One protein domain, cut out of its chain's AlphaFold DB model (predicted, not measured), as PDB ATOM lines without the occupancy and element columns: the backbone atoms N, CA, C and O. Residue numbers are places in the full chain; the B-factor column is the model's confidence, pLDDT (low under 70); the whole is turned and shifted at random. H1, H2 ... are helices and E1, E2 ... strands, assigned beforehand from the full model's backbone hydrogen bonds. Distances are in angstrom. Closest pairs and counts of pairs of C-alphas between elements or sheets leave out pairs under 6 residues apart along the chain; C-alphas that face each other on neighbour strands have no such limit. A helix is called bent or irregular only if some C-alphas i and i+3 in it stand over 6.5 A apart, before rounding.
ATOM      1  N   GLN A 524     -23.862-169.287 -44.196       73.25
ATOM      2  CA  GLN A 524     -22.928-168.349 -43.585       73.25
ATOM      3  C   GLN A 524     -23.641-167.090 -43.075       73.25
ATOM      4  O   GLN A 524     -23.373-166.641 -41.963       73.25
ATOM      5  N   GLN A 525     -24.598-166.562 -43.837       74.06
ATOM      6  CA  GLN A 525     -25.409-165.418 -43.420       74.06
ATOM      7  C   GLN A 525     -26.332-165.776 -42.240       74.06
ATOM      8  O   GLN A 525     -26.446-164.978 -41.311       74.06
ATOM      9  N   VAL A 526     -26.912-166.989 -42.215       74.62
ATOM     10  CA  VAL A 526     -27.703-167.478 -41.065       74.62
ATOM     11  C   VAL A 526     -26.849-167.514 -39.803       74.62
ATOM     12  O   VAL A 526     -27.242-166.972 -38.774       74.62
ATOM     13  N   LEU A 527     -25.677-168.151 -39.871       80.62
ATOM     14  CA  LEU A 527     -24.817-168.331 -38.702       80.62
ATOM     15  C   LEU A 527     -24.315-166.991 -38.156       80.62
ATOM     16  O   LEU A 527     -24.309-166.800 -36.942       80.62
ATOM     17  N   THR A 528     -23.953-166.051 -39.033       82.56
ATOM     18  CA  THR A 528     -23.560-164.698 -38.622       82.56
ATOM     19  C   THR A 528     -24.713-163.969 -37.945       82.56
ATOM     20  O   THR A 528     -24.526-163.427 -36.861       82.56
ATOM     21  N   LEU A 529     -25.916-164.011 -38.518       78.25
ATOM     22  CA  LEU A 529     -27.079-163.311 -37.975       78.25
ATOM     23  C   LEU A 529     -27.539-163.877 -36.627       78.25
ATOM     24  O   LEU A 529     -27.827-163.112 -35.705       78.25
ATOM     25  N   VAL A 530     -27.542-165.206 -36.482       80.94
ATOM     26  CA  VAL A 530     -27.799-165.875 -35.200       80.94
ATOM     27  C   VAL A 530     -26.795-165.418 -34.152       80.94
ATOM     28  O   VAL A 530     -27.195-165.096 -33.035       80.94
ATOM     29  N   MET A 531     -25.510-165.334 -34.501       85.44
ATOM     30  CA  MET A 531     -24.494-164.864 -33.563       85.44
ATOM     31  C   MET A 531     -24.628-163.387 -33.223       85.44
ATOM     32  O   MET A 531     -24.495-163.038 -32.056       85.44
ATOM     33  N   THR A 532     -24.964-162.529 -34.187       84.25
ATOM     34  CA  THR A 532     -25.223-161.109 -33.919       84.25
ATOM     35  C   THR A 532     -26.366-160.948 -32.922       84.25
ATOM     36  O   THR A 532     -26.195-160.287 -31.901       84.25
ATOM     37  N   LYS A 533     -27.500-161.623 -33.154       80.31
ATOM     38  CA  LYS A 533     -28.659-161.555 -32.253       80.31
ATOM     39  C   LYS A 533     -28.397-162.203 -30.894       80.31
ATOM     40  O   LYS A 533     -28.864-161.690 -29.882       80.31
ATOM     41  N   THR A 534     -27.623-163.287 -30.849       79.62
ATOM     42  CA  THR A 534     -27.239-163.945 -29.588       79.62
ATOM     43  C   THR A 534     -26.325-163.052 -28.751       79.62
ATOM     44  O   THR A 534     -26.539-162.932 -27.545       79.62
ATOM     45  N   ASN A 535     -25.351-162.382 -29.375       84.00
ATOM     46  CA  ASN A 535     -24.473-161.445 -28.678       84.00
ATOM     47  C   ASN A 535     -25.245-160.231 -28.137       84.00
ATOM     48  O   ASN A 535     -25.027-159.855 -26.986       84.00
ATOM     49  N   GLU A 536     -26.168-159.663 -28.927       82.38
ATOM     50  CA  GLU A 536     -27.063-158.576 -28.494       82.38
ATOM     51  C   GLU A 536     -27.933-158.996 -27.299       82.38
ATOM     52  O   GLU A 536     -28.018-158.266 -26.315       82.38
ATOM     53  N   LEU A 537     -28.548-160.184 -27.358       77.12
ATOM     54  CA  LEU A 537     -29.441-160.686 -26.311       77.12
ATOM     55  C   LEU A 537     -28.708-160.994 -24.998       77.12
ATOM     56  O   LEU A 537     -29.241-160.735 -23.922       77.12
ATOM     57  N   LEU A 538     -27.508-161.576 -25.078       78.06
ATOM     58  CA  LEU A 538     -26.725-161.970 -23.902       78.06
ATOM     59  C   LEU A 538     -25.817-160.850 -23.373       78.06
ATOM     60  O   LEU A 538     -25.238-161.009 -22.300       78.06
ATOM     61  N   GLY A 539     -25.672-159.744 -24.110       83.00
ATOM     62  CA  GLY A 539     -24.790-158.636 -23.740       83.00
ATOM     63  C   GLY A 539     -23.310-159.031 -23.683       83.00
ATOM     64  O   GLY A 539     -22.588-158.556 -22.809       83.00
ATOM     65  N   VAL A 540     -22.865-159.929 -24.569       85.38
ATOM     66  CA  VAL A 540     -21.487-160.462 -24.579       85.38
ATOM     67  C   VAL A 540     -20.596-159.767 -25.613       85.38
ATOM     68  O   VAL A 540     -21.056-159.361 -26.679       85.38
ATOM     69  N   GLU A 541     -19.300-159.653 -25.305       86.94
ATOM     70  CA  GLU A 541     -18.319-158.902 -26.111       86.94
ATOM     71  C   GLU A 541     -17.954-159.582 -27.441       86.94
ATOM     72  O   GLU A 541     -17.678-158.908 -28.437       86.94
ATOM     73  N   ALA A 542     -17.943-160.916 -27.467       89.50
ATOM     74  CA  ALA A 542     -17.639-161.702 -28.653       89.50
ATOM     75  C   ALA A 542     -18.317-163.076 -28.604       89.50
ATOM     76  O   ALA A 542     -18.616-163.609 -27.537       89.50
ATOM     77  N   GLY A 543     -18.550-163.660 -29.777       90.06
ATOM     78  CA  GLY A 543     -19.145-164.983 -29.920       90.06
ATOM     79  C   GLY A 543     -18.808-165.605 -31.270       90.06
ATOM     80  O   GLY A 543     -18.597-164.896 -32.253       90.06
ATOM     81  N   SER A 544     -18.764-166.936 -31.338       90.75
ATOM     82  CA  SER A 544     -18.494-167.656 -32.585       90.75
ATOM     83  C   SER A 544     -19.228-168.996 -32.683       90.75
ATOM     84  O   SER A 544     -19.594-169.599 -31.675       90.75
ATOM     85  N   VAL A 545     -19.440-169.467 -33.917       89.75
ATOM     86  CA  VAL A 545     -19.978-170.798 -34.231       89.75
ATOM     87  C   VAL A 545     -18.954-171.580 -35.029       89.75
ATOM     88  O   VAL A 545     -18.589-171.190 -36.141       89.75
ATOM     89  N   ALA A 546     -18.557-172.732 -34.493       88.19
ATOM     90  CA  ALA A 546     -17.729-173.706 -35.185       88.19
ATOM     91  C   ALA A 546     -18.559-174.899 -35.673       88.19
ATOM     92  O   ALA A 546     -19.372-175.454 -34.935       88.19
ATOM     93  N   LEU A 547     -18.339-175.309 -36.923       87.25
ATOM     94  CA  LEU A 547     -18.914-176.524 -37.494       87.25
ATOM     95  C   LEU A 547     -17.849-177.611 -37.596       87.25
ATOM     96  O   LEU A 547     -16.743-177.371 -38.080       87.25
ATOM     97  N   LEU A 548     -18.216-178.823 -37.196       85.81
ATOM     98  CA  LEU A 548     -17.373-180.002 -37.346       85.81
ATOM     99  C   LEU A 548     -17.271-180.402 -38.826       85.81
ATOM    100  O   LEU A 548     -18.279-180.452 -39.537       85.81
ATOM    101  N   THR A 549     -16.064-180.705 -39.299       84.25
ATOM    102  CA  THR A 549     -15.838-181.195 -40.664       84.25
ATOM    103  C   THR A 549     -16.485-182.571 -40.891       84.25
ATOM    104  O   THR A 549     -16.700-183.322 -39.935       84.25
ATOM    105  N   PRO A 550     -16.794-182.958 -42.148       80.06
ATOM    106  CA  PRO A 550     -17.429-184.250 -42.442       80.06
ATOM    107  C   PRO A 550     -16.643-185.475 -41.950       80.06
ATOM    108  O   PRO A 550     -17.239-186.483 -41.582       80.06
ATOM    109  N   ASP A 551     -15.315-185.382 -41.915       84.56
ATOM    110  CA  ASP A 551     -14.409-186.410 -41.391       84.56
ATOM    111  C   ASP A 551     -14.256-186.372 -39.858       84.56
ATOM    112  O   ASP A 551     -13.583-187.230 -39.289       84.56
ATOM    113  N   ARG A 552     -14.911-185.410 -39.190       81.00
ATOM    114  CA  ARG A 552     -14.934-185.194 -37.735       81.00
ATOM    115  C   ARG A 552     -13.578-184.924 -37.090       81.00
ATOM    116  O   ARG A 552     -13.431-185.116 -35.887       81.00
ATOM    117  N   ARG A 553     -12.594-184.493 -37.877       84.81
ATOM    118  CA  ARG A 553     -11.233-184.239 -37.388       84.81
ATOM    119  C   ARG A 553     -11.004-182.800 -36.970       84.81
ATOM    120  O   ARG A 553     -10.198-182.562 -36.079       84.81
ATOM    121  N   GLU A 554     -11.706-181.858 -37.587       89.88
ATOM    122  CA  GLU A 554     -11.465-180.433 -37.390       89.88
ATOM    123  C   GLU A 554     -12.773-179.677 -37.146       89.88
ATOM    124  O   GLU A 554     -13.845-180.045 -37.632       89.88
ATOM    125  N   LEU A 555     -12.672-178.585 -36.403       88.44
ATOM    126  CA  LEU A 555     -13.707-177.581 -36.224       88.44
ATOM    127  C   LEU A 555     -13.353-176.368 -37.073       88.44
ATOM    128  O   LEU A 555     -12.230-175.873 -37.007       88.44
ATOM    129  N   VAL A 556     -14.312-175.894 -37.864       89.94
ATOM    130  CA  VAL A 556     -14.155-174.689 -38.678       89.94
ATOM    131  C   VAL A 556     -15.112-173.620 -38.191       89.94
ATOM    132  O   VAL A 556     -16.328-173.812 -38.236       89.94
ATOM    133  N   PHE A 557     -14.576-172.482 -37.771       89.06
ATOM    134  CA  PHE A 557     -15.371-171.332 -37.358       89.06
ATOM    135  C   PHE A 557     -16.045-170.711 -38.585       89.06
ATOM    136  O   PHE A 557     -15.385-170.238 -39.507       89.06
ATOM    137  N   ARG A 558     -17.375-170.782 -38.649       85.06
ATOM    138  CA  ARG A 558     -18.176-170.335 -39.805       85.06
ATOM    139  C   ARG A 558     -18.805-168.967 -39.611       85.06
ATOM    140  O   ARG A 558     -19.123-168.321 -40.602       85.06
ATOM    141  N   ALA A 559     -18.960-168.548 -38.364       87.50
ATOM    142  CA  ALA A 559     -19.402-167.217 -38.000       87.50
ATOM    143  C   ALA A 559     -18.686-166.784 -36.724       87.50
ATOM    144  O   ALA A 559     -18.529-167.585 -35.803       87.50
ATOM    145  N   ALA A 560     -18.285-165.522 -36.670       89.25
ATOM    146  CA  ALA A 560     -17.807-164.870 -35.466       89.25
ATOM    147  C   ALA A 560     -18.311-163.421 -35.456       89.25
ATOM    148  O   ALA A 560     -18.436-162.797 -36.509       89.25
ATOM    149  N   VAL A 561     -18.626-162.902 -34.273       86.69
ATOM    150  CA  VAL A 561     -19.119-161.539 -34.043       86.69
ATOM    151  C   VAL A 561     -18.412-160.985 -32.809       86.69
ATOM    152  O   VAL A 561     -18.273-161.703 -31.822       86.69
ATOM    153  N   GLY A 562     -17.975-159.724 -32.853       85.44
ATOM    154  CA  GLY A 562     -17.231-159.070 -31.768       85.44
ATOM    155  C   GLY A 562     -15.721-158.991 -32.019       85.44
ATOM    156  O   GLY A 562     -15.272-159.003 -33.169       85.44
ATOM    157  N   GLY A 563     -14.934-158.871 -30.947       79.00
ATOM    158  CA  GLY A 563     -13.470-158.774 -31.029       79.00
ATOM    159  C   GLY A 563     -12.841-159.965 -31.765       79.00
ATOM    160  O   GLY A 563     -13.214-161.110 -31.533       79.00
ATOM    161  N   GLY A 564     -11.924-159.700 -32.703       77.88
ATOM    162  CA  GLY A 564     -11.209-160.744 -33.455       77.88
ATOM    163  C   GLY A 564     -12.021-161.488 -34.531       77.88
ATOM    164  O   GLY A 564     -11.481-162.364 -35.208       77.88
ATOM    165  N   ALA A 565     -13.295-161.132 -34.754       81.19
ATOM    166  CA  ALA A 565     -14.212-161.861 -35.640       81.19
ATOM    167  C   ALA A 565     -13.702-162.074 -37.081       81.19
ATOM    168  O   ALA A 565     -13.910-163.145 -37.659       81.19
ATOM    169  N   ASN A 566     -13.004-161.085 -37.653       78.75
ATOM    170  CA  ASN A 566     -12.467-161.161 -39.019       78.75
ATOM    171  C   ASN A 566     -11.345-162.197 -39.168       78.75
ATOM    172  O   ASN A 566     -11.161-162.725 -40.260       78.75
ATOM    173  N   THR A 567     -10.616-162.485 -38.089       79.94
ATOM    174  CA  THR A 567      -9.512-163.454 -38.093       79.94
ATOM    175  C   THR A 567      -9.988-164.842 -37.675       79.94
ATOM    176  O   THR A 567      -9.551-165.842 -38.234       79.94
ATOM    177  N   VAL A 568     -10.938-164.910 -36.737       82.62
ATOM    178  CA  VAL A 568     -11.519-166.178 -36.269       82.62
ATOM    179  C   VAL A 568     -12.403-166.819 -37.340       82.62
ATOM    180  O   VAL A 568     -12.459-168.042 -37.449       82.62
ATOM    181  N   THR A 569     -13.094-166.030 -38.167       86.06
ATOM    182  CA  THR A 569     -13.947-166.582 -39.229       86.06
ATOM    183  C   THR A 569     -13.102-167.302 -40.284       86.06
ATOM    184  O   THR A 569     -12.272-166.702 -40.956       86.06
ATOM    185  N   GLY A 570     -13.342-168.600 -40.469       83.06
ATOM    186  CA  GLY A 570     -12.578-169.474 -41.361       83.06
ATOM    187  C   GLY A 570     -11.439-170.233 -40.677       83.06
ATOM    188  O   GLY A 570     -10.912-171.171 -41.283       83.06
ATOM    189  N   TYR A 571     -11.113-169.896 -39.424       87.00
ATOM    190  CA  TYR A 571     -10.094-170.588 -38.643       87.00
ATOM    191  C   TYR A 571     -10.442-172.066 -38.445       87.00
ATOM    192  O   TYR A 571     -11.617-172.438 -38.325       87.00
ATOM    193  N   ARG A 572      -9.412-172.917 -38.424       88.12
ATOM    194  CA  ARG A 572      -9.543-174.369 -38.286       88.12
ATOM    195  C   ARG A 572      -8.730-174.840 -37.095       88.12
ATOM    196  O   ARG A 572      -7.553-174.515 -36.995       88.12
ATOM    197  N   MET A 573      -9.341-175.658 -36.250       88.81
ATOM    198  CA  MET A 573      -8.657-176.287 -35.122       88.81
ATOM    199  C   MET A 573      -8.997-177.778 -35.031       88.81
ATOM    200  O   MET A 573     -10.058-178.183 -35.516       88.81
ATOM    201  N   PRO A 574      -8.145-178.612 -34.409       89.06
ATOM    202  CA  PRO A 574      -8.474-180.010 -34.149       89.06
ATOM    203  C   PRO A 574      -9.753-180.144 -33.311       89.06
ATOM    204  O   PRO A 574      -9.986-179.376 -32.379       89.06
ATOM    205  N   ALA A 575     -10.598-181.121 -33.640       85.94
ATOM    206  CA  ALA A 575     -11.891-181.316 -32.980       85.94
ATOM    207  C   ALA A 575     -11.784-181.819 -31.529       85.94
ATOM    208  O   ALA A 575     -12.775-181.812 -30.805       85.94
ATOM    209  N   ASP A 576     -10.607-182.277 -31.111       86.06
ATOM    210  CA  ASP A 576     -10.269-182.685 -29.748       86.06
ATOM    211  C   ASP A 576      -9.529-181.603 -28.953       86.06
ATOM    212  O   ASP A 576      -9.257-181.790 -27.767       86.06
ATOM    213  N   ALA A 577      -9.228-180.467 -29.581       87.25
ATOM    214  CA  ALA A 577      -8.488-179.392 -28.954       87.25
ATOM    215  C   ALA A 577      -9.414-178.391 -28.255       87.25
ATOM    216  O   ALA A 577     -10.491-178.028 -28.735       87.25
ATOM    217  N   GLY A 578      -8.943-177.877 -27.127       89.12
ATOM    218  CA  GLY A 578      -9.573-176.747 -26.471       89.12
ATOM    219  C   GLY A 578     -10.843-177.064 -25.675       89.12
ATOM    220  O   GLY A 578     -11.340-178.191 -25.628       89.12
ATOM    221  N   ILE A 579     -11.425-176.007 -25.108       89.62
ATOM    222  CA  ILE A 579     -12.744-176.028 -24.461       89.62
ATOM    223  C   ILE A 579     -13.824-176.478 -25.455       89.62
ATOM    224  O   ILE A 579     -14.679-177.296 -25.115       89.62
ATOM    225  N   VAL A 580     -13.752-176.003 -26.703       88.06
ATOM    226  CA  VAL A 580     -14.706-176.365 -27.761       88.06
ATOM    227  C   VAL A 580     -14.604-177.852 -28.109       88.06
ATOM    228  O   VAL A 580     -15.629-178.527 -28.198       88.06
ATOM    229  N   GLY A 581     -13.390-178.401 -28.237       87.19
ATOM    230  CA  GLY A 581     -13.194-179.828 -28.489       87.19
ATOM    231  C   GLY A 581     -13.691-180.708 -27.343       87.19
ATOM    232  O   GLY A 581     -14.356-181.720 -27.582       87.19
ATOM    233  N   TRP A 582     -13.485-180.282 -26.092       89.62
ATOM    234  CA  TRP A 582     -14.033-180.974 -24.921       89.62
ATOM    235  C   TRP A 582     -15.568-181.049 -24.966       89.62
ATOM    236  O   TRP A 582     -16.129-182.133 -24.790       89.62
ATOM    237  N   VAL A 583     -16.240-179.931 -25.268       89.50
ATOM    238  CA  VAL A 583     -17.708-179.852 -25.397       89.50
ATOM    239  C   VAL A 583     -18.225-180.759 -26.517       89.50
ATOM    240  O   VAL A 583     -19.243-181.432 -26.353       89.50
ATOM    241  N   ILE A 584     -17.513-180.849 -27.642       85.00
ATOM    242  CA  ILE A 584     -17.879-181.751 -28.744       85.00
ATOM    243  C   ILE A 584     -17.715-183.225 -28.356       85.00
ATOM    244  O   ILE A 584     -18.574-184.042 -28.702       85.00
ATOM    245  N   GLN A 585     -16.656-183.583 -27.631       84.50
ATOM    246  CA  GLN A 585     -16.428-184.960 -27.181       84.50
ATOM    247  C   GLN A 585     -17.456-185.420 -26.142       84.50
ATOM    248  O   GLN A 585     -17.937-186.550 -26.223       84.50
ATOM    249  N   HIS A 586     -17.802-184.547 -25.193       86.25
ATOM    250  CA  HIS A 586     -18.663-184.889 -24.058       86.25
ATOM    251  C   HIS A 586     -20.145-184.602 -24.317       86.25
ATOM    252  O   HIS A 586     -20.989-185.161 -23.629       86.25
ATOM    253  N   GLN A 587     -20.475-183.803 -25.342       81.62
ATOM    254  CA  GLN A 587     -21.851-183.407 -25.679       81.62
ATOM    255  C   GLN A 587     -22.562-182.649 -24.545       81.62
ATOM    256  O   GLN A 587     -23.786-182.680 -24.433       81.62
ATOM    257  N   GLU A 588     -21.790-181.942 -23.723       83.19
ATOM    258  CA  GLU A 588     -22.271-181.169 -22.581       83.19
ATOM    259  C   GLU A 588     -21.866-179.704 -22.735       83.19
ATOM    260  O   GLU A 588     -20.739-179.399 -23.122       83.19
ATOM    261  N   SER A 589     -22.790-178.791 -22.429       87.31
ATOM    262  CA  SER A 589     -22.493-177.358 -22.372       87.31
ATOM    263  C   SER A 589     -21.559-177.057 -21.206       87.31
ATOM    264  O   SER A 589     -21.765-177.553 -20.099       87.31
ATOM    265  N   LEU A 590     -20.574-176.194 -21.429       88.19
ATOM    266  CA  LEU A 590     -19.586-175.821 -20.430       88.19
ATOM    267  C   LEU A 590     -19.498-174.301 -20.303       88.19
ATOM    268  O   LEU A 590     -19.219-173.602 -21.276       88.19
ATOM    269  N   LEU A 591     -19.699-173.801 -19.085       91.31
ATOM    270  CA  LEU A 591     -19.391-172.427 -18.703       91.31
ATOM    271  C   LEU A 591     -18.042-172.418 -17.980       91.31
ATOM    272  O   LEU A 591     -17.905-173.048 -16.931       91.31
ATOM    273  N   VAL A 592     -17.063-171.700 -18.522       91.25
ATOM    274  CA  VAL A 592     -15.741-171.508 -17.919       91.25
ATOM    275  C   VAL A 592     -15.600-170.031 -17.537       91.25
ATOM    276  O   VAL A 592     -15.488-169.184 -18.424       91.25
ATOM    277  N   PRO A 593     -15.633-169.695 -16.234       86.88
ATOM    278  CA  PRO A 593     -15.549-168.309 -15.769       86.88
ATOM    279  C   PRO A 593     -14.169-167.658 -15.941       86.88
ATOM    280  O   PRO A 593     -14.100-166.437 -16.016       86.88
ATOM    281  N   ASP A 594     -13.098-168.457 -15.965       89.62
ATOM    282  CA  ASP A 594     -11.710-168.013 -16.160       89.62
ATOM    283  C   ASP A 594     -11.000-168.996 -17.095       89.62
ATOM    284  O   ASP A 594     -10.600-170.092 -16.693       89.62
ATOM    285  N   VAL A 595     -10.913-168.623 -18.368       89.00
ATOM    286  CA  VAL A 595     -10.356-169.468 -19.426       89.00
ATOM    287  C   VAL A 595      -8.837-169.576 -19.307       89.00
ATOM    288  O   VAL A 595      -8.314-170.670 -19.485       89.00
ATOM    289  N   GLY A 596      -8.131-168.516 -18.899       85.94
ATOM    290  CA  GLY A 596      -6.667-168.530 -18.767       85.94
ATOM    291  C   GLY A 596      -6.142-169.486 -17.687       85.94
ATOM    292  O   GLY A 596      -4.965-169.844 -17.688       85.94
ATOM    293  N   ARG A 597      -7.006-169.926 -16.762       87.31
ATOM    294  CA  ARG A 597      -6.694-170.945 -15.745       87.31
ATOM    295  C   ARG A 597      -7.181-172.349 -16.097       87.31
ATOM    296  O   ARG A 597      -6.857-173.290 -15.369       87.31
ATOM    297  N   ASP A 598      -7.960-172.510 -17.164       88.44
ATOM    298  CA  ASP A 598      -8.490-173.811 -17.556       88.44
ATOM    299  C   ASP A 598      -7.442-174.582 -18.380       88.44
ATOM    300  O   ASP A 598      -6.978-174.088 -19.409       88.44
ATOM    301  N   PRO A 599      -7.066-175.817 -17.990       85.75
ATOM    302  CA  PRO A 599      -6.073-176.607 -18.722       85.75
ATOM    303  C   PRO A 599      -6.512-176.968 -20.149       85.75
ATOM    304  O   PRO A 599      -5.692-177.427 -20.943       85.75
ATOM    305  N   ARG A 600      -7.797-176.788 -20.483       88.50
ATOM    306  CA  ARG A 600      -8.356-176.984 -21.824       88.50
ATOM    307  C   ARG A 600      -8.320-175.704 -22.655       88.50
ATOM    308  O   ARG A 600      -8.907-175.691 -23.728       88.50
ATOM    309  N   HIS A 601      -7.713-174.609 -22.207       86.81
ATOM    310  CA  HIS A 601      -7.620-173.396 -23.023       86.81
ATOM    311  C   HIS A 601      -6.767-173.636 -24.271       86.81
ATOM    312  O   HIS A 601      -5.651-174.148 -24.202       86.81
ATOM    313  N   TYR A 602      -7.308-173.273 -25.433       85.94
ATOM    314  CA  TYR A 602      -6.599-173.347 -26.705       85.94
ATOM    315  C   TYR A 602      -6.118-171.955 -27.111       85.94
ATOM    316  O   TYR A 602      -6.804-171.230 -27.828       85.94
ATOM    317  N   VAL A 603      -4.929-171.600 -26.626       83.44
ATOM    318  CA  VAL A 603      -4.360-170.242 -26.701       83.44
ATOM    319  C   VAL A 603      -4.194-169.734 -28.139       83.44
ATOM    320  O   VAL A 603      -4.339-168.545 -28.389       83.44
ATOM    321  N   GLN A 604      -3.980-170.627 -29.111       82.25
ATOM    322  CA  GLN A 604      -3.728-170.239 -30.506       82.25
ATOM    323  C   GLN A 604      -4.875-169.435 -31.143       82.25
ATOM    324  O   GLN A 604      -4.622-168.593 -31.998       82.25
ATOM    325  N   VAL A 605      -6.127-169.653 -30.723       79.44
ATOM    326  CA  VAL A 605      -7.271-168.867 -31.224       79.44
ATOM    327  C   VAL A 605      -7.233-167.434 -30.688       79.44
ATOM    328  O   VAL A 605      -7.524-166.495 -31.430       79.44
ATOM    329  N   ASP A 606      -6.842-167.248 -29.430       82.81
ATOM    330  CA  ASP A 606      -6.706-165.927 -28.810       82.81
ATOM    331  C   ASP A 606      -5.507-165.174 -29.418       82.81
ATOM    332  O   ASP A 606      -5.629-164.003 -29.779       82.81
ATOM    333  N   ASP A 607      -4.384-165.872 -29.638       83.12
ATOM    334  CA  ASP A 607      -3.177-165.321 -30.271       83.12
ATOM    335  C   ASP A 607      -3.445-164.827 -31.704       83.12
ATOM    336  O   ASP A 607      -3.000-163.744 -32.089       83.12
ATOM    337  N   GLU A 608      -4.180-165.605 -32.505       79.12
ATOM    338  CA  GLU A 608      -4.503-165.231 -33.885       79.12
ATOM    339  C   GLU A 608      -5.580-164.145 -33.964       79.12
ATOM    340  O   GLU A 608      -5.529-163.267 -34.826       79.12
ATOM    341  N   SER A 609      -6.559-164.177 -33.063       79.38
ATOM    342  CA  SER A 609      -7.654-163.205 -33.049       79.38
ATOM    343  C   SER A 609      -7.280-161.867 -32.409       79.38
ATOM    344  O   SER A 609      -7.952-160.863 -32.665       79.38
ATOM    345  N   GLY A 610      -6.229-161.842 -31.582       80.12
ATOM    346  CA  GLY A 610      -5.882-160.710 -30.726       80.12
ATOM    347  C   GLY A 610      -6.925-160.435 -29.636       80.12
ATOM    348  O   GLY A 610      -6.894-159.365 -29.024       80.12
ATOM    349  N   PHE A 611      -7.867-161.358 -29.420       84.69
ATOM    350  CA  PHE A 611      -8.923-161.258 -28.420       84.69
ATOM    351  C   PHE A 611      -8.587-162.160 -27.230       84.69
ATOM    352  O   PHE A 611      -8.458-163.371 -27.371       84.69
ATOM    353  N   GLU A 612      -8.450-161.561 -26.048       86.44
ATOM    354  CA  GLU A 612      -8.197-162.294 -24.808       86.44
ATOM    355  C   GLU A 612      -9.515-162.876 -24.279       86.44
ATOM    356  O   GLU A 612     -10.346-162.156 -23.714       86.44
ATOM    357  N   THR A 613      -9.714-164.187 -24.430       87.25
ATOM    358  CA  THR A 613     -10.913-164.846 -23.912       87.25
ATOM    359  C   THR A 613     -10.793-164.995 -22.395       87.25
ATOM    360  O   THR A 613     -10.054-165.840 -21.901       87.25
ATOM    361  N   ARG A 614     -11.533-164.184 -21.625       89.38
ATOM    362  CA  ARG A 614     -11.529-164.251 -20.146       89.38
ATOM    363  C   ARG A 614     -12.497-165.284 -19.597       89.38
ATOM    364  O   ARG A 614     -12.143-166.049 -18.710       89.38
ATOM    365  N   SER A 615     -13.707-165.319 -20.137       90.25
ATOM    366  CA  SER A 615     -14.740-166.290 -19.794       90.25
ATOM    367  C   SER A 615     -15.405-166.782 -21.073       90.25
ATOM    368  O   SER A 615     -15.463-166.064 -22.071       90.25
ATOM    369  N   ILE A 616     -15.879-168.026 -21.073       90.94
ATOM    370  CA  ILE A 616     -16.550-168.603 -22.239       90.94
ATOM    371  C   ILE A 616     -17.710-169.493 -21.811       90.94
ATOM    372  O   ILE A 616     -17.585-170.335 -20.921       90.94
ATOM    373  N   LEU A 617     -18.846-169.323 -22.481       90.50
ATOM    374  CA  LEU A 617     -19.936-170.287 -22.486       90.50
ATOM    375  C   LEU A 617     -19.889-171.029 -23.821       90.50
ATOM    376  O   LEU A 617     -20.124-170.437 -24.872       90.50
ATOM    377  N   CYS A 618     -19.585-172.320 -23.782       89.19
ATOM    378  CA  CYS A 618     -19.538-173.167 -24.964       89.19
ATOM    379  C   CYS A 618     -20.675-174.191 -24.916       89.19
ATOM    380  O   CYS A 618     -20.841-174.910 -23.932       89.19
ATOM    381  N   VAL A 619     -21.470-174.255 -25.983       86.88
ATOM    382  CA  VAL A 619     -22.629-175.148 -26.099       86.88
ATOM    383  C   VAL A 619     -22.429-176.056 -27.306       86.88
ATOM    384  O   VAL A 619     -22.269-175.582 -28.429       86.88
TER     385      VAL A 619
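Overview. This is residues 524 to 619 of the 634 residues of the protein "Response regulatory domain-containing protein" of Anaerolineaceae bacterium 4572_32.1 (UniProt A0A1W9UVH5). A long antiparallel hairpin, E1 and E2, runs through the middle, with the bent E2 bordered at one end by short E3; H1 crosses one side of this hairpin. Away from H1, H3 and the small two-stranded sheet of E4 and E5 pack together, while short H2 packs on E2 and touches H4. The 96 printed residues hold four named helices and five named strands, in the order H1 E1 E2 H2 E3 H3 E4 H4 E5, a mixed class. The sheets, E1 E2 E3 and E4 E5, are antiparallel. The whole is compact and rounded, with a radius of gyration of the C-alphas of 12.5 A and spans of 32 by 28 by 25 A.

Along the chain. Find C-alpha 524 at (-22.928, -168.349, -43.585); from there H1 runs 21.0 A to residue 538. E1 follows, residues 542 to 548, 20.3 A long, then E2, residues 554 to 562, 22.8 A, which bends by 57 degrees at residue 559. Look next for H2, residues 565 to 568, and E3, residues 572 to 574. H3, residues 578 to 586, begins at C-alpha 578 (-9.573, -176.747, -26.471) and is 12.4 A long. E4 is residues 590 to 592, H4 residues 603 to 609, 10.0 A, and E5 residues 616 to 618, ending at C-alpha 618 (-19.538, -173.167, -24.964).

Arrangement. Start at the hairpin of E1 and E2, where N 545 and O 559 are 2.8 A apart, within hydrogen-bond range. E2 is the inner strand; beside E3, N 555 and O 573 are 2.8 A apart. H1 is on this sheet, at a height of 7.8 A, over E1 and E2; it runs slantwise, at 56 degrees to E2 on the local plane. Its closest C-alphas to E2 are Thr 528 and Ala 559, 4.9 A. H2 is on the sheet at a height of 6.8 A, and touches H4 with C-alphas 567 and 609 at 5.4 A. H4 is not on the sheet. H3 only grazes it, with residues 580 to 584; C-alphas 580 and 618 of H3 and E5 come to 6.4 A. In E4 and E5, N 590 and O 618 are 2.8 A apart. E1 and E5 are near each other; H1 and H3 are apart. In H1, H3 and H4 every O i to N i+4 pair is within hydrogen-bond range; H2 is too short for one.

Size, cuts and confidence. The farthest C-alphas are those of Gly 539 and Asp 551, 34.5 A apart. The printed part has no cut and no long link. Its mean pLDDT is 85.1, and no printed residue is under 70.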